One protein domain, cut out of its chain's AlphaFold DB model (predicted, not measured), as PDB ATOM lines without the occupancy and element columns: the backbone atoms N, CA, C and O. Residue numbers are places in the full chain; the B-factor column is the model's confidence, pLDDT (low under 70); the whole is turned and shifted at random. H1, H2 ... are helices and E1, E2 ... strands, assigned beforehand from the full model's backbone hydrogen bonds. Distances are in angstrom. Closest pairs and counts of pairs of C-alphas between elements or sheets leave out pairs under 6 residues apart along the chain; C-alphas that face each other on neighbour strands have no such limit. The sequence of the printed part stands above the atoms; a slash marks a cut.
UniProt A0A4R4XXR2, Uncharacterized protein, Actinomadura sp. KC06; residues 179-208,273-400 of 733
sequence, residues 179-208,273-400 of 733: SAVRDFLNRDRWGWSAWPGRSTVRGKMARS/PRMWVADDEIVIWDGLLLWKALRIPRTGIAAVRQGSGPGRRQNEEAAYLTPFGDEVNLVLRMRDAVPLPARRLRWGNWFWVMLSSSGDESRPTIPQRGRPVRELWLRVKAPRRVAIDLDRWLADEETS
ATOM      1  N   SER A 179      25.920 -29.250  16.365       54.81
ATOM      2  CA  SER A 179      27.382 -29.404  16.312       54.81
ATOM      3  C   SER A 179      28.063 -28.968  17.616       54.81
ATOM      4  O   SER A 179      29.002 -29.622  18.059       54.81
ATOM      5  N   ALA A 180      27.529 -27.946  18.292       52.97
ATOM      6  CA  ALA A 180      28.117 -27.371  19.506       52.97
ATOM      7  C   ALA A 180      28.199 -28.362  20.686       52.97
ATOM      8  O   ALA A 180      29.228 -28.464  21.354       52.97
ATOM      9  N   VAL A 181      27.149 -29.162  20.911       54.25
ATOM     10  CA  VAL A 181      27.136 -30.180  21.980       54.25
ATOM     11  C   VAL A 181      28.112 -31.320  21.665       54.25
ATOM     12  O   VAL A 181      28.728 -31.892  22.567       54.25
ATOM     13  N   ARG A 182      28.301 -31.640  20.376       57.88
ATOM     14  CA  ARG A 182      29.246 -32.671  19.923       57.88
ATOM     15  C   ARG A 182      30.697 -32.249  20.163       57.88
ATOM     16  O   ARG A 182      31.473 -33.067  20.663       57.88
ATOM     17  N   ASP A 183      31.042 -31.006  19.846       57.75
ATOM     18  CA  ASP A 183      32.405 -30.488  20.008       57.75
ATOM     19  C   ASP A 183      32.769 -30.318  21.488       57.75
ATOM     20  O   ASP A 183      33.869 -30.691  21.900       57.75
ATOM     21  N   PHE A 184      31.812 -29.905  22.326       57.44
ATOM     22  CA  PHE A 184      31.995 -29.829  23.777       57.44
ATOM     23  C   PHE A 184      32.215 -31.209  24.417       57.44
ATOM     24  O   PHE A 184      33.160 -31.420  25.179       57.44
ATOM     25  N   LEU A 185      31.393 -32.204  24.059       57.25
ATOM     26  CA  LEU A 185      31.513 -33.557  24.608       57.25
ATOM     27  C   LEU A 185      32.791 -34.276  24.156       57.25
ATOM     28  O   LEU A 185      33.245 -35.188  24.855       57.25
ATOM     29  N   ASN A 186      33.374 -33.918  23.012       60.41
ATOM     30  CA  ASN A 186      34.600 -34.538  22.502       60.41
ATOM     31  C   ASN A 186      35.894 -33.890  23.012       60.41
ATOM     32  O   ASN A 186      36.960 -34.453  22.756       60.41
ATOM     33  N   ARG A 187      35.815 -32.777  23.753       56.81
ATOM     34  CA  ARG A 187      36.966 -31.908  24.032       56.81
ATOM     35  C   ARG A 187      38.081 -32.523  24.888       56.81
ATOM     36  O   ARG A 187      39.205 -32.074  24.762       56.81
ATOM     37  N   ASP A 188      37.843 -33.600  25.641       53.44
ATOM     38  CA  ASP A 188      38.904 -34.296  26.390       53.44
ATOM     39  C   ASP A 188      38.733 -35.816  26.337       53.44
ATOM     40  O   ASP A 188      37.787 -36.393  26.889       53.44
ATOM     41  N   ARG A 189      39.667 -36.495  25.662       49.00
ATOM     42  CA  ARG A 189      39.618 -37.955  25.493       49.00
ATOM     43  C   ARG A 189      40.229 -38.701  26.679       49.00
ATOM     44  O   ARG A 189      39.767 -39.802  26.968       49.00
ATOM     45  N   TRP A 190      41.206 -38.112  27.372       52.44
ATOM     46  CA  TRP A 190      41.932 -38.704  28.500       52.44
ATOM     47  C   TRP A 190      42.574 -37.600  29.342       52.44
ATOM     48  O   TRP A 190      43.284 -36.766  28.795       52.44
ATOM     49  N   GLY A 191      42.371 -37.604  30.660       45.94
ATOM     50  CA  GLY A 191      43.113 -36.685  31.518       45.94
ATOM     51  C   GLY A 191      42.688 -36.697  32.978       45.94
ATOM     52  O   GLY A 191      41.542 -36.417  33.316       45.94
ATOM     53  N   TRP A 192      43.660 -36.935  33.857       46.03
ATOM     54  CA  TRP A 192      43.619 -36.510  35.260       46.03
ATOM     55  C   TRP A 192      43.555 -34.968  35.401       46.03
ATOM     56  O   TRP A 192      43.385 -34.461  36.505       46.03
ATOM     57  N   SER A 193      43.615 -34.232  34.282       49.12
ATOM     58  CA  SER A 193      43.421 -32.784  34.123       49.12
ATOM     59  C   SER A 193      41.978 -32.296  34.329       49.12
ATOM     60  O   SER A 193      41.730 -31.099  34.285       49.12
ATOM     61  N   ALA A 194      41.016 -33.184  34.601       52.91
ATOM     62  CA  ALA A 194      39.629 -32.811  34.905       52.91
ATOM     63  C   ALA A 194      39.437 -32.187  36.306       52.91
ATOM     64  O   ALA A 194      38.306 -32.082  36.775       52.91
ATOM     65  N   TRP A 195      40.517 -31.822  37.001       57.34
ATOM     66  CA  TRP A 195      40.456 -31.039  38.232       57.34
ATOM     67  C   TRP A 195      40.282 -29.559  37.875       57.34
ATOM     68  O   TRP A 195      41.250 -28.939  37.436       57.34
ATOM     69  N   PRO A 196      39.091 -28.960  38.057       56.12
ATOM     70  CA  PRO A 196      38.987 -27.513  37.981       56.12
ATOM     71  C   PRO A 196      39.817 -26.913  39.124       56.12
ATOM     72  O   PRO A 196      39.707 -27.343  40.278       56.12
ATOM     73  N   GLY A 197      40.674 -25.939  38.808       57.22
ATOM     74  CA  GLY A 197      41.579 -25.304  39.776       57.22
ATOM     75  C   GLY A 197      40.853 -24.633  40.949       57.22
ATOM     76  O   GLY A 197      41.442 -24.443  42.013       57.22
ATOM     77  N   ARG A 198      39.558 -24.324  40.792       61.94
ATOM     78  CA  ARG A 198      38.650 -23.838  41.838       61.94
ATOM     79  C   ARG A 198      37.269 -24.458  41.626       61.94
ATOM     80  O   ARG A 198      36.854 -24.667  40.495       61.94
ATOM     81  N   SER A 199      36.579 -24.797  42.712       62.88
ATOM     82  CA  SER A 199      35.195 -25.275  42.652       62.88
ATOM     83  C   SER A 199      34.358 -24.481  43.637       62.88
ATOM     84  O   SER A 199      34.691 -24.446  44.824       62.88
ATOM     85  N   THR A 200      33.292 -23.862  43.136       64.94
ATOM     86  CA  THR A 200      32.346 -23.043  43.907       64.94
ATOM     87  C   THR A 200      31.496 -23.904  44.841       64.94
ATOM     88  O   THR A 200      31.259 -23.531  45.987       64.94
ATOM     89  N   VAL A 201      31.127 -25.117  44.409       74.62
ATOM     90  CA  VAL A 201      30.317 -26.061  45.194       74.62
ATOM     91  C   VAL A 201      31.013 -27.419  45.311       74.62
ATOM     92  O   VAL A 201      31.123 -28.182  44.349       74.62
ATOM     93  N   ARG A 202      31.449 -27.780  46.528       69.38
ATOM     94  CA  ARG A 202      32.032 -29.104  46.820       69.38
ATOM     95  C   ARG A 202      30.973 -30.098  47.301       69.38
ATOM     96  O   ARG A 202      30.750 -30.266  48.501       69.38
ATOM     97  N   GLY A 203      30.388 -30.841  46.363       70.12
ATOM     98  CA  GLY A 203      29.528 -31.988  46.655       70.12
ATOM     99  C   GLY A 203      30.322 -33.287  46.836       70.12
ATOM    100  O   GLY A 203      30.861 -33.841  45.879       70.12
ATOM    101  N   LYS A 204      30.369 -33.848  48.054       77.94
ATOM    102  CA  LYS A 204      30.837 -35.235  48.248       77.94
ATOM    103  C   LYS A 204      29.695 -36.195  47.922       77.94
ATOM    104  O   LYS A 204      28.747 -36.308  48.703       77.94
ATOM    105  N   MET A 205      29.803 -36.907  46.800       74.75
ATOM    106  CA  MET A 205      28.910 -38.028  46.518       74.75
ATOM    107  C   MET A 205      29.111 -39.125  47.571       74.75
ATOM    108  O   MET A 205      30.237 -39.429  47.979       74.75
ATOM    109  N   ALA A 206      28.009 -39.683  48.060       67.62
ATOM    110  CA  ALA A 206      28.021 -40.709  49.093       67.62
ATOM    111  C   ALA A 206      27.823 -42.086  48.455       67.62
ATOM    112  O   ALA A 206      26.852 -42.300  47.738       67.62
ATOM    113  N   ARG A 207      28.703 -43.042  48.768       69.06
ATOM    114  CA  ARG A 207      28.416 -44.475  48.599       69.06
ATOM    115  C   ARG A 207      28.080 -45.069  49.963       69.06
ATOM    116  O   ARG A 207      28.656 -44.643  50.967       69.06
ATOM    117  N   SER A 208      27.148 -46.020  50.013       64.12
ATOM    118  CA  SER A 208      26.830 -46.710  51.263       64.12
ATOM    119  C   SER A 208      27.994 -47.603  51.671       64.12
ATOM    120  O   SER A 208      28.310 -48.600  51.027       64.12
ATOM    121  N   PRO A 273      33.304 -41.535  43.825       81.12
ATOM    122  CA  PRO A 273      32.788 -40.614  42.833       81.12
ATOM    123  C   PRO A 273      32.891 -39.194  43.383       81.12
ATOM    124  O   PRO A 273      32.733 -38.954  44.587       81.12
ATOM    125  N   ARG A 274      33.213 -38.253  42.505       84.31
ATOM    126  CA  ARG A 274      33.395 -36.849  42.853       84.31
ATOM    127  C   ARG A 274      32.557 -35.989  41.923       84.31
ATOM    128  O   ARG A 274      32.401 -36.296  40.744       84.31
ATOM    129  N   MET A 275      32.003 -34.936  42.501       87.88
ATOM    130  CA  MET A 275      31.260 -33.905  41.803       87.88
ATOM    131  C   MET A 275      31.959 -32.588  42.071       87.88
ATOM    132  O   MET A 275      32.262 -32.275  43.226       87.88
ATOM    133  N   TRP A 276      32.185 -31.833  41.012       87.19
ATOM    134  CA  TRP A 276      32.671 -30.472  41.086       87.19
ATOM    135  C   TRP A 276      31.753 -29.589  40.267       87.19
ATOM    136  O   TRP A 276      31.206 -30.011  39.251       87.19
ATOM    137  N   VAL A 277      31.606 -28.365  40.736       86.62
ATOM    138  CA  VAL A 277      30.965 -27.290  39.992       86.62
ATOM    139  C   VAL A 277      32.068 -26.305  39.639       86.62
ATOM    140  O   VAL A 277      32.765 -25.835  40.548       86.62
ATOM    141  N   ALA A 278      32.291 -26.128  38.340       80.56
ATOM    142  CA  ALA A 278      33.112 -25.079  37.745       80.56
ATOM    143  C   ALA A 278      32.194 -23.916  37.323       80.56
ATOM    144  O   ALA A 278      30.973 -24.043  37.414       80.56
ATOM    145  N   ASP A 279      32.761 -22.785  36.902       74.50
ATOM    146  CA  ASP A 279      32.014 -21.532  36.716       74.50
ATOM    147  C   ASP A 279      30.782 -21.685  35.795       74.50
ATOM    148  O   ASP A 279      29.701 -21.195  36.131       74.50
ATOM    149  N   ASP A 280      30.894 -22.464  34.715       82.50
ATOM    150  CA  ASP A 280      29.854 -22.675  33.699       82.50
ATOM    151  C   ASP A 280      29.431 -24.146  33.507       82.50
ATOM    152  O   ASP A 280      28.603 -24.445  32.644       82.50
ATOM    153  N   GLU A 281      29.941 -25.086  34.306       86.75
ATOM    154  CA  GLU A 281      29.613 -26.506  34.154       86.75
ATOM    155  C   GLU A 281      29.677 -27.323  35.449       86.75
ATOM    156  O   GLU A 281      30.431 -27.057  36.387       86.75
ATOM    157  N   ILE A 282      28.913 -28.413  35.465       89.06
ATOM    158  CA  ILE A 282      29.030 -29.475  36.456       89.06
ATOM    159  C   ILE A 282      29.907 -30.588  35.886       89.06
ATOM    160  O   ILE A 282      29.581 -31.199  34.868       89.06
ATOM    161  N   VAL A 283      30.973 -30.927  36.606       88.94
ATOM    162  CA  VAL A 283      31.858 -32.048  36.293       88.94
ATOM    163  C   VAL A 283      31.597 -33.186  37.275       88.94
ATOM    164  O   VAL A 283      31.840 -33.080  38.477       88.94
ATOM    165  N   ILE A 284      31.121 -34.315  36.764       89.56
ATOM    166  CA  ILE A 284      30.910 -35.548  37.523       89.56
ATOM    167  C   ILE A 284      31.931 -36.580  37.072       89.56
ATOM    168  O   ILE A 284      31.967 -36.984  35.911       89.56
ATOM    169  N   TRP A 285      32.731 -37.076  38.008       86.69
ATOM    170  CA  TRP A 285      33.645 -38.177  37.753       86.69
ATOM    171  C   TRP A 285      33.300 -39.378  38.617       86.69
ATOM    172  O   TRP A 285      33.339 -39.329  39.847       86.69
ATOM    173  N   ASP A 286      33.012 -40.484  37.942       84.75
ATOM    174  CA  ASP A 286      32.923 -41.803  38.548       84.75
ATOM    175  C   ASP A 286      33.782 -42.762  37.725       84.75
ATOM    176  O   ASP A 286      33.391 -43.176  36.635       84.75
ATOM    177  N   GLY A 287      34.957 -43.125  38.249       77.94
ATOM    178  CA  GLY A 287      35.884 -44.031  37.568       77.94
ATOM    179  C   GLY A 287      35.342 -45.448  37.328       77.94
ATOM    180  O   GLY A 287      35.937 -46.192  36.545       77.94
ATOM    181  N   LEU A 288      34.229 -45.830  37.966       76.62
ATOM    182  CA  LEU A 288      33.574 -47.125  37.769       76.62
ATOM    183  C   LEU A 288      32.489 -47.056  36.706       76.62
ATOM    184  O   LEU A 288      32.466 -47.897  35.811       76.62
ATOM    185  N   LEU A 289      31.589 -46.076  36.786       79.12
ATOM    186  CA  LEU A 289      30.448 -45.999  35.869       79.12
ATOM    187  C   LEU A 289      30.779 -45.264  34.572       79.12
ATOM    188  O   LEU A 289      30.253 -45.616  33.514       79.12
ATOM    189  N   LEU A 290      31.673 -44.283  34.627       83.94
ATOM    190  CA  LEU A 290      32.018 -43.426  33.504       83.94
ATOM    191  C   LEU A 290      33.446 -43.714  33.024       83.94
ATOM    192  O   LEU A 290      34.349 -44.044  33.798       83.94
ATOM    193  N   TRP A 291      33.663 -43.664  31.708       80.62
ATOM    194  CA  TRP A 291      35.014 -43.844  31.145       80.62
ATOM    195  C   TRP A 291      35.767 -42.518  31.026       80.62
ATOM    196  O   TRP A 291      36.991 -42.533  30.990       80.62
ATOM    197  N   LYS A 292      35.036 -41.400  31.022       83.56
ATOM    198  CA  LYS A 292      35.537 -40.024  31.115       83.56
ATOM    199  C   LYS A 292      34.655 -39.222  32.073       83.56
ATOM    200  O   LYS A 292      33.546 -39.659  32.380       83.56
ATOM    201  N   ALA A 293      35.132 -38.068  32.534       85.62
ATOM    202  CA  ALA A 293      34.297 -37.156  33.309       85.62
ATOM    203  C   ALA A 293      33.053 -36.757  32.491       85.62
ATOM    204  O   ALA A 293      33.140 -36.483  31.293       85.62
ATOM    205  N   LEU A 294      31.892 -36.779  33.135       87.75
ATOM    206  CA  LEU A 294      30.655 -36.241  32.597       87.75
ATOM    207  C   LEU A 294      30.646 -34.744  32.890       87.75
ATOM    208  O   LEU A 294      30.525 -34.347  34.044       87.75
ATOM    209  N   ARG A 295      30.796 -33.944  31.841       86.81
ATOM    210  CA  ARG A 295      30.662 -32.492  31.891       86.81
ATOM    211  C   ARG A 295      29.262 -32.124  31.421       86.81
ATOM    212  O   ARG A 295      28.850 -32.558  30.344       86.81
ATOM    213  N   ILE A 296      28.523 -31.404  32.249       87.88
ATOM    214  CA  ILE A 296      27.177 -30.926  31.950       87.88
ATOM    215  C   ILE A 296      27.246 -29.403  32.013       87.88
ATOM    216  O   ILE A 296      27.455 -28.878  33.110       87.88
ATOM    217  N   PRO A 297      27.083 -28.692  30.886       83.75
ATOM    218  CA  PRO A 297      27.076 -27.241  30.914       83.75
ATOM    219  C   PRO A 297      25.915 -26.760  31.783       83.75
ATOM    220  O   PRO A 297      24.848 -27.379  31.816       83.75
ATOM    221  N   ARG A 298      26.115 -25.644  32.472       81.50
ATOM    222  CA  ARG A 298      25.116 -24.976  33.307       81.50
ATOM    223  C   ARG A 298      23.816 -24.725  32.543       81.50
ATOM    224  O   ARG A 298      22.740 -25.095  33.010       81.50
ATOM    225  N   THR A 299      23.946 -24.253  31.303       77.19
ATOM    226  CA  THR A 299      22.851 -24.053  30.340       77.19
ATOM    227  C   THR A 299      22.124 -25.347  29.968       77.19
ATOM    228  O   THR A 299      20.993 -25.303  29.502       77.19
ATOM    229  N   GLY A 300      22.730 -26.514  30.186       78.62
ATOM    230  CA  GLY A 300      22.121 -27.824  29.962       78.62
ATOM    231  C   GLY A 300      21.261 -28.319  31.127       78.62
ATOM    232  O   GLY A 300      20.598 -29.346  30.987       78.62
ATOM    233  N   ILE A 301      21.235 -27.622  32.269       84.56
ATOM    234  CA  ILE A 301      20.503 -28.036  33.473       84.56
ATOM    235  C   ILE A 301      19.188 -27.253  33.567       84.56
ATOM    236  O   ILE A 301      19.146 -26.026  33.499       84.56
ATOM    237  N   ALA A 302      18.078 -27.978  33.692       79.69
ATOM    238  CA  ALA A 302      16.734 -27.420  33.813       79.69
ATOM    239  C   ALA A 302      16.355 -27.136  35.272       79.69
ATOM    240  O   ALA A 302      15.761 -26.101  35.575       79.69
ATOM    241  N   ALA A 303      16.656 -28.070  36.177       81.75
ATOM    242  CA  ALA A 303      16.309 -27.952  37.589       81.75
ATOM    243  C   ALA A 303      17.150 -28.884  38.466       81.75
ATOM    244  O   ALA A 303      17.588 -29.949  38.023       81.75
ATOM    245  N   VAL A 304      17.287 -28.508  39.736       86.88
ATOM    246  CA  VAL A 304      17.851 -29.342  40.798       86.88
ATOM    247  C   VAL A 304      16.742 -29.612  41.801       86.88
ATOM    248  O   VAL A 304      16.116 -28.684  42.301       86.88
ATOM    249  N   ARG A 305      16.451 -30.886  42.067       84.31
ATOM    250  CA  ARG A 305      15.418 -31.287  43.027       84.31
ATOM    251  C   ARG A 305      16.029 -32.054  44.181       84.31
ATOM    252  O   ARG A 305      16.888 -32.917  43.991       84.31
ATOM    253  N   GLN A 306      15.520 -31.766  45.369       81.38
ATOM    254  CA  GLN A 306      15.786 -32.539  46.564       81.38
ATOM    255  C   GLN A 306      14.566 -33.410  46.876       81.38
ATOM    256  O   GLN A 306      13.469 -32.883  47.027       81.38
ATOM    257  N   GLY A 307      14.739 -34.726  47.009       65.94
ATOM    258  CA  GLY A 307      13.657 -35.595  47.480       65.94
ATOM    259  C   GLY A 307      13.652 -37.000  46.893       65.94
ATOM    260  O   GLY A 307      14.388 -37.304  45.953       65.94
ATOM    261  N   SER A 308      12.814 -37.843  47.501       57.12
ATOM    262  CA  SER A 308      12.564 -39.235  47.134       57.12
ATOM    263  C   SER A 308      12.011 -39.340  45.714       57.12
ATOM    264  O   SER A 308      11.184 -38.521  45.312       57.12
ATOM    265  N   GLY A 309      12.492 -40.340  44.971       55.28
ATOM    266  CA  GLY A 309      12.243 -40.505  43.540       55.28
ATOM    267  C   GLY A 309      10.762 -40.416  43.128       55.28
ATOM    268  O   GLY A 309       9.877 -40.671  43.944       55.28
ATOM    269  N   PRO A 310      10.475 -40.044  41.867       50.94
ATOM    270  CA  PRO A 310       9.135 -39.909  41.321       50.94
ATOM    271  C   PRO A 310       8.221 -41.094  41.618       50.94
ATOM    272  O   PRO A 310       8.648 -42.249  41.710       50.94
ATOM    273  N   GLY A 311       6.925 -40.780  41.680       54.53
ATOM    274  CA  GLY A 311       5.864 -41.770  41.592       54.53
ATOM    275  C   GLY A 311       6.120 -42.709  40.413       54.53
ATOM    276  O   GLY A 311       6.563 -42.282  39.353       54.53
ATOM    277  N   ARG A 312       5.851 -43.992  40.642       50.41
ATOM    278  CA  ARG A 312       6.203 -45.211  39.885       50.41
ATOM    279  C   ARG A 312       5.959 -45.232  38.358       50.41
ATOM    280  O   ARG A 312       6.121 -46.284  37.747       50.41
ATOM    281  N   ARG A 313       5.527 -44.140  37.724       45.72
ATOM    282  CA  ARG A 313       5.169 -44.072  36.303       45.72
ATOM    283  C   ARG A 313       6.217 -43.301  35.495       45.72
ATOM    284  O   ARG A 313       6.366 -42.102  35.669       45.72
ATOM    285  N   GLN A 314       6.830 -44.031  34.557       52.19
ATOM    286  CA  GLN A 314       7.594 -43.567  33.391       52.19
ATOM    287  C   GLN A 314       8.917 -42.856  33.688       52.19
ATOM    288  O   GLN A 314       8.948 -41.654  33.894       52.19
ATOM    289  N   ASN A 315      10.035 -43.587  33.619       57.56
ATOM    290  CA  ASN A 315      11.354 -42.956  33.577       57.56
ATOM    291  C   ASN A 315      12.361 -43.771  32.746       57.56
ATOM    292  O   ASN A 315      13.418 -44.188  33.217       57.56
ATOM    293  N   GLU A 316      12.039 -43.989  31.466       59.50
ATOM    294  CA  GLU A 316      12.982 -44.579  30.499       59.50
ATOM    295  C   GLU A 316      14.186 -43.661  30.193       59.50
ATOM    296  O   GLU A 316      15.191 -44.124  29.646       59.50
ATOM    297  N   GLU A 317      14.125 -42.386  30.591       75.62
ATOM    298  CA  GLU A 317      15.162 -41.366  30.369       75.62
ATOM    299  C   GLU A 317      15.886 -40.944  31.663       75.62
ATOM    300  O   GLU A 317      16.526 -39.892  31.694       75.62
ATOM    301  N   ALA A 318      15.813 -41.744  32.733       79.75
ATOM    302  CA  ALA A 318      16.532 -41.501  33.987       79.75
ATOM    303  C   ALA A 318      17.712 -42.475  34.176       79.75
ATOM    304  O   ALA A 318      17.619 -43.661  33.841       79.75
ATOM    305  N   ALA A 319      18.822 -41.997  34.748       81.31
ATOM    306  CA  ALA A 319      19.976 -42.837  35.080       81.31
ATOM    307  C   ALA A 319      20.536 -42.568  36.481       81.31
ATOM    308  O   ALA A 319      20.688 -41.421  36.908       81.31
ATOM    309  N   TYR A 320      20.927 -43.651  37.162       79.88
ATOM    310  CA  TYR A 320      21.620 -43.588  38.448       79.88
ATOM    311  C   TYR A 320      23.126 -43.502  38.263       79.88
ATOM    312  O   TYR A 320      23.767 -44.449  37.808       79.88
ATOM    313  N   LEU A 321      23.720 -42.415  38.735       78.06
ATOM    314  CA  LEU A 321      25.175 -42.332  38.876       78.06
ATOM    315  C   LEU A 321      25.666 -42.827  40.235       78.06
ATOM    316  O   LEU A 321      26.866 -42.881  40.478       78.06
ATOM    317  N   THR A 322      24.758 -43.238  41.121       70.06
ATOM    318  CA  THR A 322      25.105 -43.923  42.368       70.06
ATOM    319  C   THR A 322      24.362 -45.264  42.424       70.06
ATOM    320  O   THR A 322      23.162 -45.278  42.677       70.06
ATOM    321  N   PRO A 323      25.024 -46.403  42.145       57.66
ATOM    322  CA  PRO A 323      24.351 -47.641  41.735       57.66
ATOM    323  C   PRO A 323      23.786 -48.494  42.886       57.66
ATOM    324  O   PRO A 323      23.526 -49.680  42.707       57.66
ATOM    325  N   PHE A 324      23.578 -47.926  44.069       58.66
ATOM    326  CA  PHE A 324      23.035 -48.662  45.209       58.66
ATOM    327  C   PHE A 324      21.611 -48.192  45.415       58.66
ATOM    328  O   PHE A 324      21.421 -46.985  45.510       58.66
ATOM    329  N   GLY A 325      20.646 -49.121  45.457       52.16
ATOM    330  CA  GLY A 325      19.217 -48.880  45.729       52.16
ATOM    331  C   GLY A 325      18.973 -48.351  47.143       52.16
ATOM    332  O   GLY A 325      18.280 -48.966  47.948       52.16
ATOM    333  N   ASP A 326      19.691 -47.292  47.462       59.69
ATOM    334  CA  ASP A 326      19.598 -46.415  48.597       59.69
ATOM    335  C   ASP A 326      18.766 -45.213  48.139       59.69
ATOM    336  O   ASP A 326      18.696 -44.914  46.944       59.69
ATOM    337  N   GLU A 327      18.159 -44.502  49.080       62.03
ATOM    338  CA  GLU A 327      17.389 -43.305  48.760       62.03
ATOM    339  C   GLU A 327      18.285 -42.262  48.079       62.03
ATOM    340  O   GLU A 327      19.224 -41.710  48.669       62.03
ATOM    341  N   VAL A 328      18.009 -42.022  46.799       68.38
ATOM    342  CA  VAL A 328      18.554 -40.884  46.069       68.38
ATOM    343  C   VAL A 328      17.985 -39.623  46.685       68.38
ATOM    344  O   VAL A 328      16.799 -39.545  46.989       68.38
ATOM    345  N   ASN A 329      18.861 -38.647  46.895       79.56
ATOM    346  CA  ASN A 329      18.530 -37.430  47.620       79.56
ATOM    347  C   ASN A 329      18.813 -36.151  46.817       79.56
ATOM    348  O   ASN A 329      18.556 -35.060  47.325       79.56
ATOM    349  N   LEU A 330      19.302 -36.285  45.577       85.81
ATOM    350  CA  LEU A 330      19.512 -35.195  44.631       85.81
ATOM    351  C   LEU A 330      19.203 -35.663  43.201       85.81
ATOM    352  O   LEU A 330      19.744 -36.668  42.737       85.81
ATOM    353  N   VAL A 331      18.367 -34.916  42.487       87.94
ATOM    354  CA  VAL A 331      18.044 -35.163  41.076       87.94
ATOM    355  C   VAL A 331      18.412 -33.931  40.263       87.94
ATOM    356  O   VAL A 331      17.936 -32.834  40.549       87.94
ATOM    357  N   LEU A 332      19.249 -34.117  39.242       89.25
ATOM    358  CA  LEU A 332      19.530 -33.094  38.241       89.25
ATOM    359  C   LEU A 332      18.674 -33.384  37.008       89.25
ATOM    360  O   LEU A 332      18.818 -34.432  36.379       89.25
ATOM    361  N   ARG A 333      17.786 -32.459  36.657       87.88
ATOM    362  CA  ARG A 333      16.983 -32.534  35.436       87.88
ATOM    363  C   ARG A 333      17.684 -31.739  34.344       87.88
ATOM    364  O   ARG A 333      17.990 -30.570  34.553       87.88
ATOM    365  N   MET A 334      17.953 -32.370  33.212       87.56
ATOM    366  CA  MET A 334      18.595 -31.761  32.047       87.56
ATOM    367  C   MET A 334      17.546 -31.074  31.159       87.56
ATOM    368  O   MET A 334      16.387 -31.497  31.143       87.56
ATOM    369  N   ARG A 335      17.937 -30.017  30.434       75.50
ATOM    370  CA  ARG A 335      17.087 -29.346  29.428       75.50
ATOM    371  C   ARG A 335      16.902 -30.247  28.206       75.50
ATOM    372  O   ARG A 335      15.773 -30.536  27.824       75.50
ATOM    373  N   ASP A 336      18.015 -30.775  27.705       77.81
ATOM    374  CA  ASP A 336      18.066 -31.759  26.627       77.81
ATOM    375  C   ASP A 336      18.584 -33.100  27.131       77.81
ATOM    376  O   ASP A 336      19.240 -33.198  28.167       77.81
ATOM    377  N   ALA A 337      18.285 -34.166  26.394       79.44
ATOM    378  CA  ALA A 337      18.740 -35.489  26.779       79.44
ATOM    379  C   ALA A 337      20.259 -35.613  26.553       79.44
ATOM    380  O   ALA A 337      20.744 -35.541  25.423       79.44
ATOM    381  N   VAL A 338      21.018 -35.810  27.632       81.69
ATOM    382  CA  VAL A 338      22.484 -35.840  27.600       81.69
ATOM    383  C   VAL A 338      22.968 -37.283  27.432       81.69
ATOM    384  O   VAL A 338      22.589 -38.152  28.224       81.69
ATOM    385  N   PRO A 339      23.815 -37.588  26.433       81.50
ATOM    386  CA  PRO A 339      24.396 -38.914  26.292       81.50
ATOM    387  C   PRO A 339      25.458 -39.138  27.369       81.50
ATOM    388  O   PRO A 339      26.453 -38.415  27.464       81.50
ATOM    389  N   LEU A 340      25.286 -40.184  28.173       84.50
ATOM    390  CA  LEU A 340      26.239 -40.466  29.241       84.50
ATOM    391  C   LEU A 340      27.513 -41.133  28.701       84.50
ATOM    392  O   LEU A 340      27.439 -42.117  27.945       84.50
ATOM    393  N   PRO A 341      28.710 -40.694  29.142       83.81
ATOM    394  CA  PRO A 341      29.966 -41.346  28.817       83.81
ATOM    395  C   PRO A 341      30.185 -42.589  29.688       83.81
ATOM    396  O   PRO A 341      31.214 -42.748  30.346       83.81
ATOM    397  N   ALA A 342      29.209 -43.493  29.700       80.81
ATOM    398  CA  ALA A 342      29.269 -44.692  30.517       80.81
ATOM    399  C   ALA A 342      30.293 -45.696  29.968       80.81
ATOM    400  O   ALA A 342      30.454 -45.849  28.747       80.81
ATOM    401  N   ARG A 343      31.013 -46.388  30.857       76.56
ATOM    402  CA  ARG A 343      31.950 -47.455  30.470       76.56
ATOM    403  C   ARG A 343      31.209 -48.553  29.714       76.56
ATOM    404  O   ARG A 343      30.081 -48.913  30.040       76.56
ATOM    405  N   ARG A 344      31.864 -49.133  28.701       70.25
ATOM    406  CA  ARG A 344      31.345 -50.358  28.077       70.25
ATOM    407  C   ARG A 344      31.367 -51.461  29.131       70.25
ATOM    408  O   ARG A 344      32.427 -51.777  29.662       70.25
ATOM    409  N   LEU A 345      30.212 -52.073  29.369       64.25
ATOM    410  CA  LEU A 345      30.000 -53.194  30.290       64.25
ATOM    411  C   LEU A 345      30.613 -54.499  29.747       64.25
ATOM    412  O   LEU A 345      29.930 -55.511  29.630       64.25
ATOM    413  N   ARG A 346      31.874 -54.469  29.297       57.78
ATOM    414  CA  ARG A 346      32.516 -55.617  28.646       57.78
ATOM    415  C   ARG A 346      33.534 -56.320  29.540       57.78
ATOM    416  O   ARG A 346      33.553 -57.537  29.488       57.78
ATOM    417  N   TRP A 347      34.312 -55.617  30.365       54.31
ATOM    418  CA  TRP A 347      35.342 -56.221  31.226       54.31
ATOM    419  C   TRP A 347      35.459 -55.414  32.531       54.31
ATOM    420  O   TRP A 347      35.615 -54.197  32.487       54.31
ATOM    421  N   GLY A 348      35.309 -56.071  33.687       56.78
ATOM    422  CA  GLY A 348      35.471 -55.452  35.015       56.78
ATOM    423  C   GLY A 348      34.247 -54.757  35.636       56.78
ATOM    424  O   GLY A 348      34.363 -54.261  36.747       56.78
ATOM    425  N   ASN A 349      33.096 -54.710  34.949       62.62
ATOM    426  CA  ASN A 349      31.852 -54.096  35.457       62.62
ATOM    427  C   ASN A 349      30.612 -55.010  35.342       62.62
ATOM    428  O   ASN A 349      29.487 -54.563  35.571       62.62
ATOM    429  N   TRP A 350      30.787 -56.282  34.963       67.75
ATOM    430  CA  TRP A 350      29.685 -57.244  34.805       67.75
ATOM    431  C   TRP A 350      28.920 -57.462  36.114       67.75
ATOM    432  O   TRP A 350      27.701 -57.632  36.102       67.75
ATOM    433  N   PHE A 351      29.625 -57.376  37.243       64.81
ATOM    434  CA  PHE A 351      29.059 -57.515  38.577       64.81
ATOM    435  C   PHE A 351      27.960 -56.471  38.844       64.81
ATOM    436  O   PHE A 351      26.929 -56.776  39.440       64.81
ATOM    437  N   TRP A 352      28.100 -55.257  38.300       65.75
ATOM    438  CA  TRP A 352      27.098 -54.193  38.434       65.75
ATOM    439  C   TRP A 352      25.841 -54.454  37.611       65.75
ATOM    440  O   TRP A 352      24.725 -54.184  38.059       65.75
ATOM    441  N   VAL A 353      26.002 -55.028  36.420       65.19
ATOM    442  CA  VAL A 353      24.865 -55.494  35.614       65.19
ATOM    443  C   VAL A 353      24.104 -56.567  36.379       65.19
ATOM    444  O   VAL A 353      22.883 -56.514  36.469       65.19
ATOM    445  N   MET A 354      24.828 -57.495  37.003       63.72
ATOM    446  CA  MET A 354      24.239 -58.546  37.823       63.72
ATOM    447  C   MET A 354      23.461 -57.990  39.025       63.72
ATOM    448  O   MET A 354      22.317 -58.395  39.226       63.72
ATOM    449  N   LEU A 355      24.017 -57.019  39.759       61.53
ATOM    450  CA  LEU A 355      23.358 -56.366  40.901       61.53
ATOM    451  C   LEU A 355      22.119 -55.540  40.512       61.53
ATOM    452  O   LEU A 355      21.095 -55.595  41.193       61.53
ATOM    453  N   SER A 356      22.195 -54.778  39.418       60.03
ATOM    454  CA  SER A 356      21.080 -53.930  38.956       60.03
ATOM    455  C   SER A 356      19.957 -54.704  38.289       60.03
ATOM    456  O   SER A 356      18.825 -54.236  38.243       60.03
ATOM    457  N   SER A 357      20.237 -55.915  37.815       57.50
ATOM    458  CA  SER A 357      19.264 -56.752  37.129       57.50
ATOM    459  C   SER A 357      18.192 -57.354  38.055       57.50
ATOM    460  O   SER A 357      17.530 -58.321  37.704       57.50
ATOM    461  N   SER A 358      17.953 -56.825  39.250       56.81
ATOM    462  CA  SER A 358      16.919 -57.333  40.159       56.81
ATOM    463  C   SER A 358      15.494 -56.975  39.693       56.81
ATOM    464  O   SER A 358      14.809 -56.211  40.349       56.81
ATOM    465  N   GLY A 359      15.063 -57.533  38.552       51.41
ATOM    466  CA  GLY A 359      13.683 -57.813  38.104       51.41
ATOM    467  C   GLY A 359      12.676 -56.665  37.997       51.41
ATOM    468  O   GLY A 359      11.584 -56.882  37.492       51.41
ATOM    469  N   ASP A 360      13.013 -55.474  38.465       57.44
ATOM    470  CA  ASP A 360      12.082 -54.372  38.628       57.44
ATOM    471  C   ASP A 360      12.312 -53.358  37.508       57.44
ATOM    472  O   ASP A 360      13.151 -52.462  37.619       57.44
ATOM    473  N   GLU A 361      11.588 -53.532  36.399       56.28
ATOM    474  CA  GLU A 361      11.613 -52.624  35.240       56.28
ATOM    475  C   GLU A 361      11.233 -51.181  35.611       56.28
ATOM    476  O   GLU A 361      11.545 -50.250  34.873       56.28
ATOM    477  N   SER A 362      10.625 -50.971  36.786       54.03
ATOM    478  CA  SER A 362      10.298 -49.640  37.302       54.03
ATOM    479  C   SER A 362      11.496 -48.875  37.879       54.03
ATOM    480  O   SER A 362      11.372 -47.694  38.212       54.03
ATOM    481  N   ARG A 363      12.674 -49.506  37.989       59.62
ATOM    482  CA  ARG A 363      13.877 -48.859  38.525       59.62
ATOM    483  C   ARG A 363      14.691 -48.196  37.412       59.62
ATOM    484  O   ARG A 363      14.996 -48.848  36.413       59.62
ATOM    485  N   PRO A 364      15.123 -46.933  37.598       58.53
ATOM    486  CA  PRO A 364      16.042 -46.295  36.667       58.53
ATOM    487  C   PRO A 364      17.286 -47.161  36.428       58.53
ATOM    488  O   PRO A 364      17.796 -47.848  37.316       58.53
ATOM    489  N   THR A 365      17.751 -47.174  35.185       68.94
ATOM    490  CA  THR A 365      18.792 -48.107  34.741       68.94
ATOM    491  C   THR A 365      20.202 -47.599  35.040       68.94
ATOM    492  O   THR A 365      20.451 -46.393  35.089       68.94
ATOM    493  N   ILE A 366      21.156 -48.531  35.180       73.44
ATOM    494  CA  ILE A 366      22.588 -48.201  35.167       73.44
ATOM    495  C   ILE A 366      22.905 -47.411  33.888       73.44
ATOM    496  O   ILE A 366      22.407 -47.776  32.816       73.44
ATOM    497  N   PRO A 367      23.744 -46.361  33.967       75.62
ATOM    498  CA  PRO A 367      24.128 -45.564  32.815       75.62
ATOM    499  C   PRO A 367      24.715 -46.456  31.719       75.62
ATOM    500  O   PRO A 367      25.659 -47.217  31.935       75.62
ATOM    501  N   GLN A 368      24.136 -46.361  30.524       76.62
ATOM    502  CA  GLN A 368      24.592 -47.074  29.336       76.62
ATOM    503  C   GLN A 368      25.245 -46.093  28.373       76.62
ATOM    504  O   GLN A 368      24.799 -44.958  28.216       76.62
ATOM    505  N   ARG A 369      26.319 -46.537  27.717       78.19
ATOM    506  CA  ARG A 369      27.084 -45.679  26.814       78.19
ATOM    507  C   ARG A 369      26.188 -45.213  25.671       78.19
ATOM    508  O   ARG A 369      25.657 -46.062  24.960       78.19
ATOM    509  N   GLY A 370      26.078 -43.899  25.500       71.94
ATOM    510  CA  GLY A 370      25.315 -43.308  24.399       71.94
ATOM    511  C   GLY A 370      23.801 -43.286  24.607       71.94
ATOM    512  O   GLY A 370      23.086 -42.759  23.763       71.94
ATOM    513  N   ARG A 371      23.291 -43.830  25.723       77.69
ATOM    514  CA  ARG A 371      21.872 -43.688  26.055       77.69
ATOM    515  C   ARG A 371      21.632 -42.240  26.500       77.69
ATOM    516  O   ARG A 371      22.319 -41.799  27.428       77.69
ATOM    517  N   PRO A 372      20.724 -41.504  25.841       81.38
ATOM    518  CA  PRO A 372      20.381 -40.152  26.245       81.38
ATOM    519  C   PRO A 372      19.577 -40.201  27.547       81.38
ATOM    520  O   PRO A 372      18.743 -41.087  27.741       81.38
ATOM    521  N   VAL A 373      19.878 -39.282  28.459       84.75
ATOM    522  CA  VAL A 373      19.279 -39.224  29.794       84.75
ATOM    523  C   VAL A 373      18.847 -37.791  30.068       84.75
ATOM    524  O   VAL A 373      19.632 -36.861  29.890       84.75
ATOM    525  N   ARG A 374      17.601 -37.612  30.504       85.44
ATOM    526  CA  ARG A 374      17.053 -36.321  30.934       85.44
ATOM    527  C   ARG A 374      17.103 -36.128  32.438       85.44
ATOM    528  O   ARG A 374      17.117 -34.993  32.897       85.44
ATOM    529  N   GLU A 375      17.156 -37.207  33.212       88.25
ATOM    530  CA  GLU A 375      17.235 -37.122  34.669       88.25
ATOM    531  C   GLU A 375      18.422 -37.895  35.223       88.25
ATOM    532  O   GLU A 375      18.602 -39.090  34.987       88.25
ATOM    533  N   LEU A 376      19.219 -37.205  36.027       88.56
ATOM    534  CA  LEU A 376      20.442 -37.729  36.592       88.56
ATOM    535  C   LEU A 376      20.312 -37.807  38.109       88.56
ATOM    536  O   LEU A 376      20.202 -36.797  38.802       88.56
ATOM    537  N   TRP A 377      20.286 -39.032  38.614       87.00
ATOM    538  CA  TRP A 377      19.959 -39.318  40.002       87.00
ATOM    539  C   TRP A 377      21.240 -39.582  40.791       87.00
ATOM    540  O   TRP A 377      22.026 -40.480  40.459       87.00
ATOM    541  N   LEU A 378      21.456 -38.771  41.826       86.50
ATOM    542  CA  LEU A 378      22.694 -38.695  42.590       86.50
ATOM    543  C   LEU A 378      22.446 -38.845  44.089       86.50
ATOM    544  O   LEU A 378      21.511 -38.277  44.655       86.50
ATOM    545  N   ARG A 379      23.359 -39.547  44.764       84.12
ATOM    546  CA  ARG A 379      23.437 -39.535  46.223       84.12
ATOM    547  C   ARG A 379      24.581 -38.646  46.689       84.12
ATOM    548  O   ARG A 379      25.752 -38.927  46.433       84.12
ATOM    549  N   VAL A 380      24.257 -37.612  47.450       85.62
ATOM    550  CA  VAL A 380      25.227 -36.673  48.034       85.62
ATOM    551  C   VAL A 380      25.141 -36.685  49.560       85.62
ATOM    552  O   VAL A 380      24.081 -36.939  50.127       85.62
ATOM    553  N   LYS A 381      26.262 -36.445  50.260       82.75
ATOM    554  CA  LYS A 381      26.296 -36.479  51.739       82.75
ATOM    555  C   LYS A 381      25.426 -35.401  52.398       82.75
ATOM    556  O   LYS A 381      24.904 -35.638  53.478       82.75
ATOM    557  N   ALA A 382      25.286 -34.239  51.763       80.81
ATOM    558  CA  ALA A 382      24.537 -33.097  52.285       80.81
ATOM    559  C   ALA A 382      23.543 -32.591  51.221       80.81
ATOM    560  O   ALA A 382      23.793 -31.555  50.612       80.81
ATOM    561  N   PRO A 383      22.444 -33.322  50.950       80.69
ATOM    562  CA  PRO A 383      21.559 -33.042  49.817       80.69
ATOM    563  C   PRO A 383      20.917 -31.665  49.870       80.69
ATOM    564  O   PRO A 383      20.919 -30.989  48.854       80.69
ATOM    565  N   ARG A 384      20.459 -31.218  51.051       74.50
ATOM    566  CA  ARG A 384      19.912 -29.863  51.249       74.50
ATOM    567  C   ARG A 384      20.912 -28.799  50.824       74.50
ATOM    568  O   ARG A 384      20.640 -28.012  49.932       74.50
ATOM    569  N   ARG A 385      22.098 -28.829  51.437       81.12
ATOM    570  CA  ARG A 385      23.158 -27.857  51.173       81.12
ATOM    571  C   ARG A 385      23.595 -27.881  49.709       81.12
ATOM    572  O   ARG A 385      23.664 -26.834  49.094       81.12
ATOM    573  N   VAL A 386      23.854 -29.067  49.152       83.19
ATOM    574  CA  VAL A 386      24.298 -29.204  47.757       83.19
ATOM    575  C   VAL A 386      23.210 -28.756  46.781       83.19
ATOM    576  O   VAL A 386      23.543 -28.115  45.796       83.19
ATOM    577  N   ALA A 387      21.933 -29.050  47.044       82.62
ATOM    578  CA  ALA A 387      20.829 -28.576  46.213       82.62
ATOM    579  C   ALA A 387      20.704 -27.048  46.254       82.62
ATOM    580  O   ALA A 387      20.600 -26.442  45.198       82.62
ATOM    581  N   ILE A 388      20.784 -26.436  47.442       78.50
ATOM    582  CA  ILE A 388      20.747 -24.974  47.613       78.50
ATOM    583  C   ILE A 388      21.947 -24.311  46.931       78.50
ATOM    584  O   ILE A 388      21.776 -23.348  46.193       78.50
ATOM    585  N   ASP A 389      23.157 -24.831  47.149       82.94
ATOM    586  CA  ASP A 389      24.380 -24.284  46.555       82.94
ATOM    587  C   ASP A 389      24.358 -24.418  45.021       82.94
ATOM    588  O   ASP A 389      24.782 -23.503  44.325       82.94
ATOM    589  N   LEU A 390      23.827 -25.527  44.488       85.69
ATOM    590  CA  LEU A 390      23.627 -25.713  43.049       85.69
ATOM    591  C   LEU A 390      22.521 -24.831  42.480       85.69
ATOM    592  O   LEU A 390      22.649 -24.391  41.347       85.69
ATOM    593  N   ASP A 391      21.436 -24.600  43.216       82.38
ATOM    594  CA  ASP A 391      20.348 -23.741  42.755       82.38
ATOM    595  C   ASP A 391      20.778 -22.270  42.748       82.38
ATOM    596  O   ASP A 391      20.544 -21.577  41.761       82.38
ATOM    597  N   ARG A 392      21.537 -21.833  43.766       80.56
ATOM    598  CA  ARG A 392      22.223 -20.529  43.779       80.56
ATOM    599  C   ARG A 392      23.214 -20.418  42.622       80.56
ATOM    600  O   ARG A 392      23.133 -19.484  41.836       80.56
ATOM    601  N   TRP A 393      24.071 -21.427  42.454       83.75
ATOM    602  CA  TRP A 393      24.962 -21.504  41.299       83.75
ATOM    603  C   TRP A 393      24.206 -21.656  39.981       83.75
ATOM    604  O   TRP A 393      24.834 -21.483  38.967       83.75
ATOM    605  N   LEU A 394      22.914 -21.976  39.915       79.69
ATOM    606  CA  LEU A 394      22.145 -21.882  38.668       79.69
ATOM    607  C   LEU A 394      21.541 -20.487  38.496       79.69
ATOM    608  O   LEU A 394      21.437 -20.029  37.362       79.69
ATOM    609  N   ALA A 395      21.241 -19.785  39.588       69.31
ATOM    610  CA  ALA A 395      20.710 -18.425  39.590       69.31
ATOM    611  C   ALA A 395      21.738 -17.354  39.171       69.31
ATOM    612  O   ALA A 395      21.365 -16.446  38.443       69.31
ATOM    613  N   ASP A 396      23.033 -17.488  39.497       65.00
ATOM    614  CA  ASP A 396      24.081 -16.494  39.136       65.00
ATOM    615  C   ASP A 396      24.225 -16.175  37.606       65.00
ATOM    616  O   ASP A 396      24.913 -15.236  37.212       65.00
ATOM    617  N   GLU A 397      23.571 -16.928  36.714       49.88
ATOM    618  CA  GLU A 397      23.538 -16.791  35.245       49.88
ATOM    619  C   GLU A 397      22.673 -15.588  34.898       49.88
ATOM    620  O   GLU A 397      22.989 -14.853  33.971       49.88
ATOM    621  N   GLU A 398      21.662 -15.321  35.733       49.66
ATOM    622  CA  GLU A 398      20.816 -14.132  35.678       49.66
ATOM    623  C   GLU A 398      21.618 -12.842  35.965       49.66
ATOM    624  O   GLU A 398      21.113 -11.756  35.714       49.66
ATOM    625  N   THR A 399      22.876 -12.932  36.428       43.12
ATOM    626  CA  THR A 399      23.771 -11.773  36.646       43.12
ATOM    627  C   THR A 399      24.963 -11.691  35.687       43.12
ATOM    628  O   THR A 399      25.741 -10.739  35.755       43.12
ATOM    629  N   SER A 400      25.133 -12.664  34.786       40.09
ATOM    630  CA  SER A 400      26.207 -12.610  33.787       40.09
ATOM    631  C   SER A 400      25.835 -11.637  32.659       40.09
ATOM    632  O   SER A 400      24.679 -11.624  32.235       40.09
TER     633      SER A 400
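Overview. This is residues 179 to 208 and 273 to 400 of the 733 residues of an uncharacterized protein of Actinomadura sp. KC06 (UniProt A0A4R4XXR2). Two four-stranded sheets, only partly face to face and with their strands crossed, make the body, and the long helix H3 packs over the edge strands E5 and E1, one from each sheet. The short helix H1 grazes E4 at the other edge of the second sheet, while H2 lies far from both sheets, between a short link from E7 and a long link to E8. The 158 printed residues have three named helices and eight named strands, in the order H1 E1 E2 E3 E4 E5 E6 E7 H2 E8 H3; the class is mixed, with 73 residues in named elements, under half. The sheet E5 E7 E8 E6 is mixed and the sheet E1 E2 E3 E4 antiparallel. The whole is compact, with a radius of gyration of the C-alphas of 15.2 A and spans of 47 by 35 by 30 A.

Along the chain. The first sheet has E5, residues 301 to 305, 11.3 A; E7, residues 330 to 339, 19.3 A; E8, residues 372 to 378, 16.6 A; and E6, residues 318 to 320. The other has E1, residues 201 to 203; E2, residues 274 to 277; E3, residues 281 to 285, 12.9 A; and E4, residues 294 to 297. H1 is residues 179 to 186, from C-alpha 179 at (27.382, -29.404, 16.312), and H2 is residues 350 to 356. H3, residues 383 to 399, is 25.1 A long and ends at C-alpha 399, (23.771, -11.773, 36.646).

Arrangement. E7 bends by 104 degrees at residue 336. It is antiparallel to E5, with N 305 and O 331 at 2.9 A, and to E8, with N 334 and O 374 at 2.8 A. E8 and E6 are parallel, with N 319 and O 375 at 2.9 A. H3 is on one face of this sheet, two layers, over E5 at a height over the sheet of 9.5 A; the closest C-alphas are those of Val 304 and Ala 387, 6.2 A apart. H3 is also on the other sheet, over E1, where the C-alphas of Gly 203 and Val 386 are closest at 6.0 A. E2, E3 and E4 form a meander, each strand the antiparallel neighbour of the one before; N 276 and O 283 are 2.8 A apart, and N 284 and O 294 2.8 A. E1 and E2 are antiparallel neighbours with no N and O pair within hydrogen-bond range. E4 and E7 are near each other, with 6 pairs of C-alphas within 10 A. H1 only grazes the sheet E1 E2 E3 E4 with residues 181 to 185; H2 is not on either sheet. Every O i to N i+4 pair is within hydrogen-bond range in H1 and H2, and 10 of 13 in H3.

Size, cuts and confidence. The two C-alphas farthest apart, those of Gly 359 and Thr 399, are 47.2 A apart. Residues 209 to 272 are not printed, and C-alphas 208 and 273 are 12.0 A apart across this cut. The links H1 to E1, E5 to E6 and H2 to E8 are long. The mean pLDDT of the printed part is 71.2, and 69 residues are under 70, among them 179 to 200, 345 to 365 and 395 to 400.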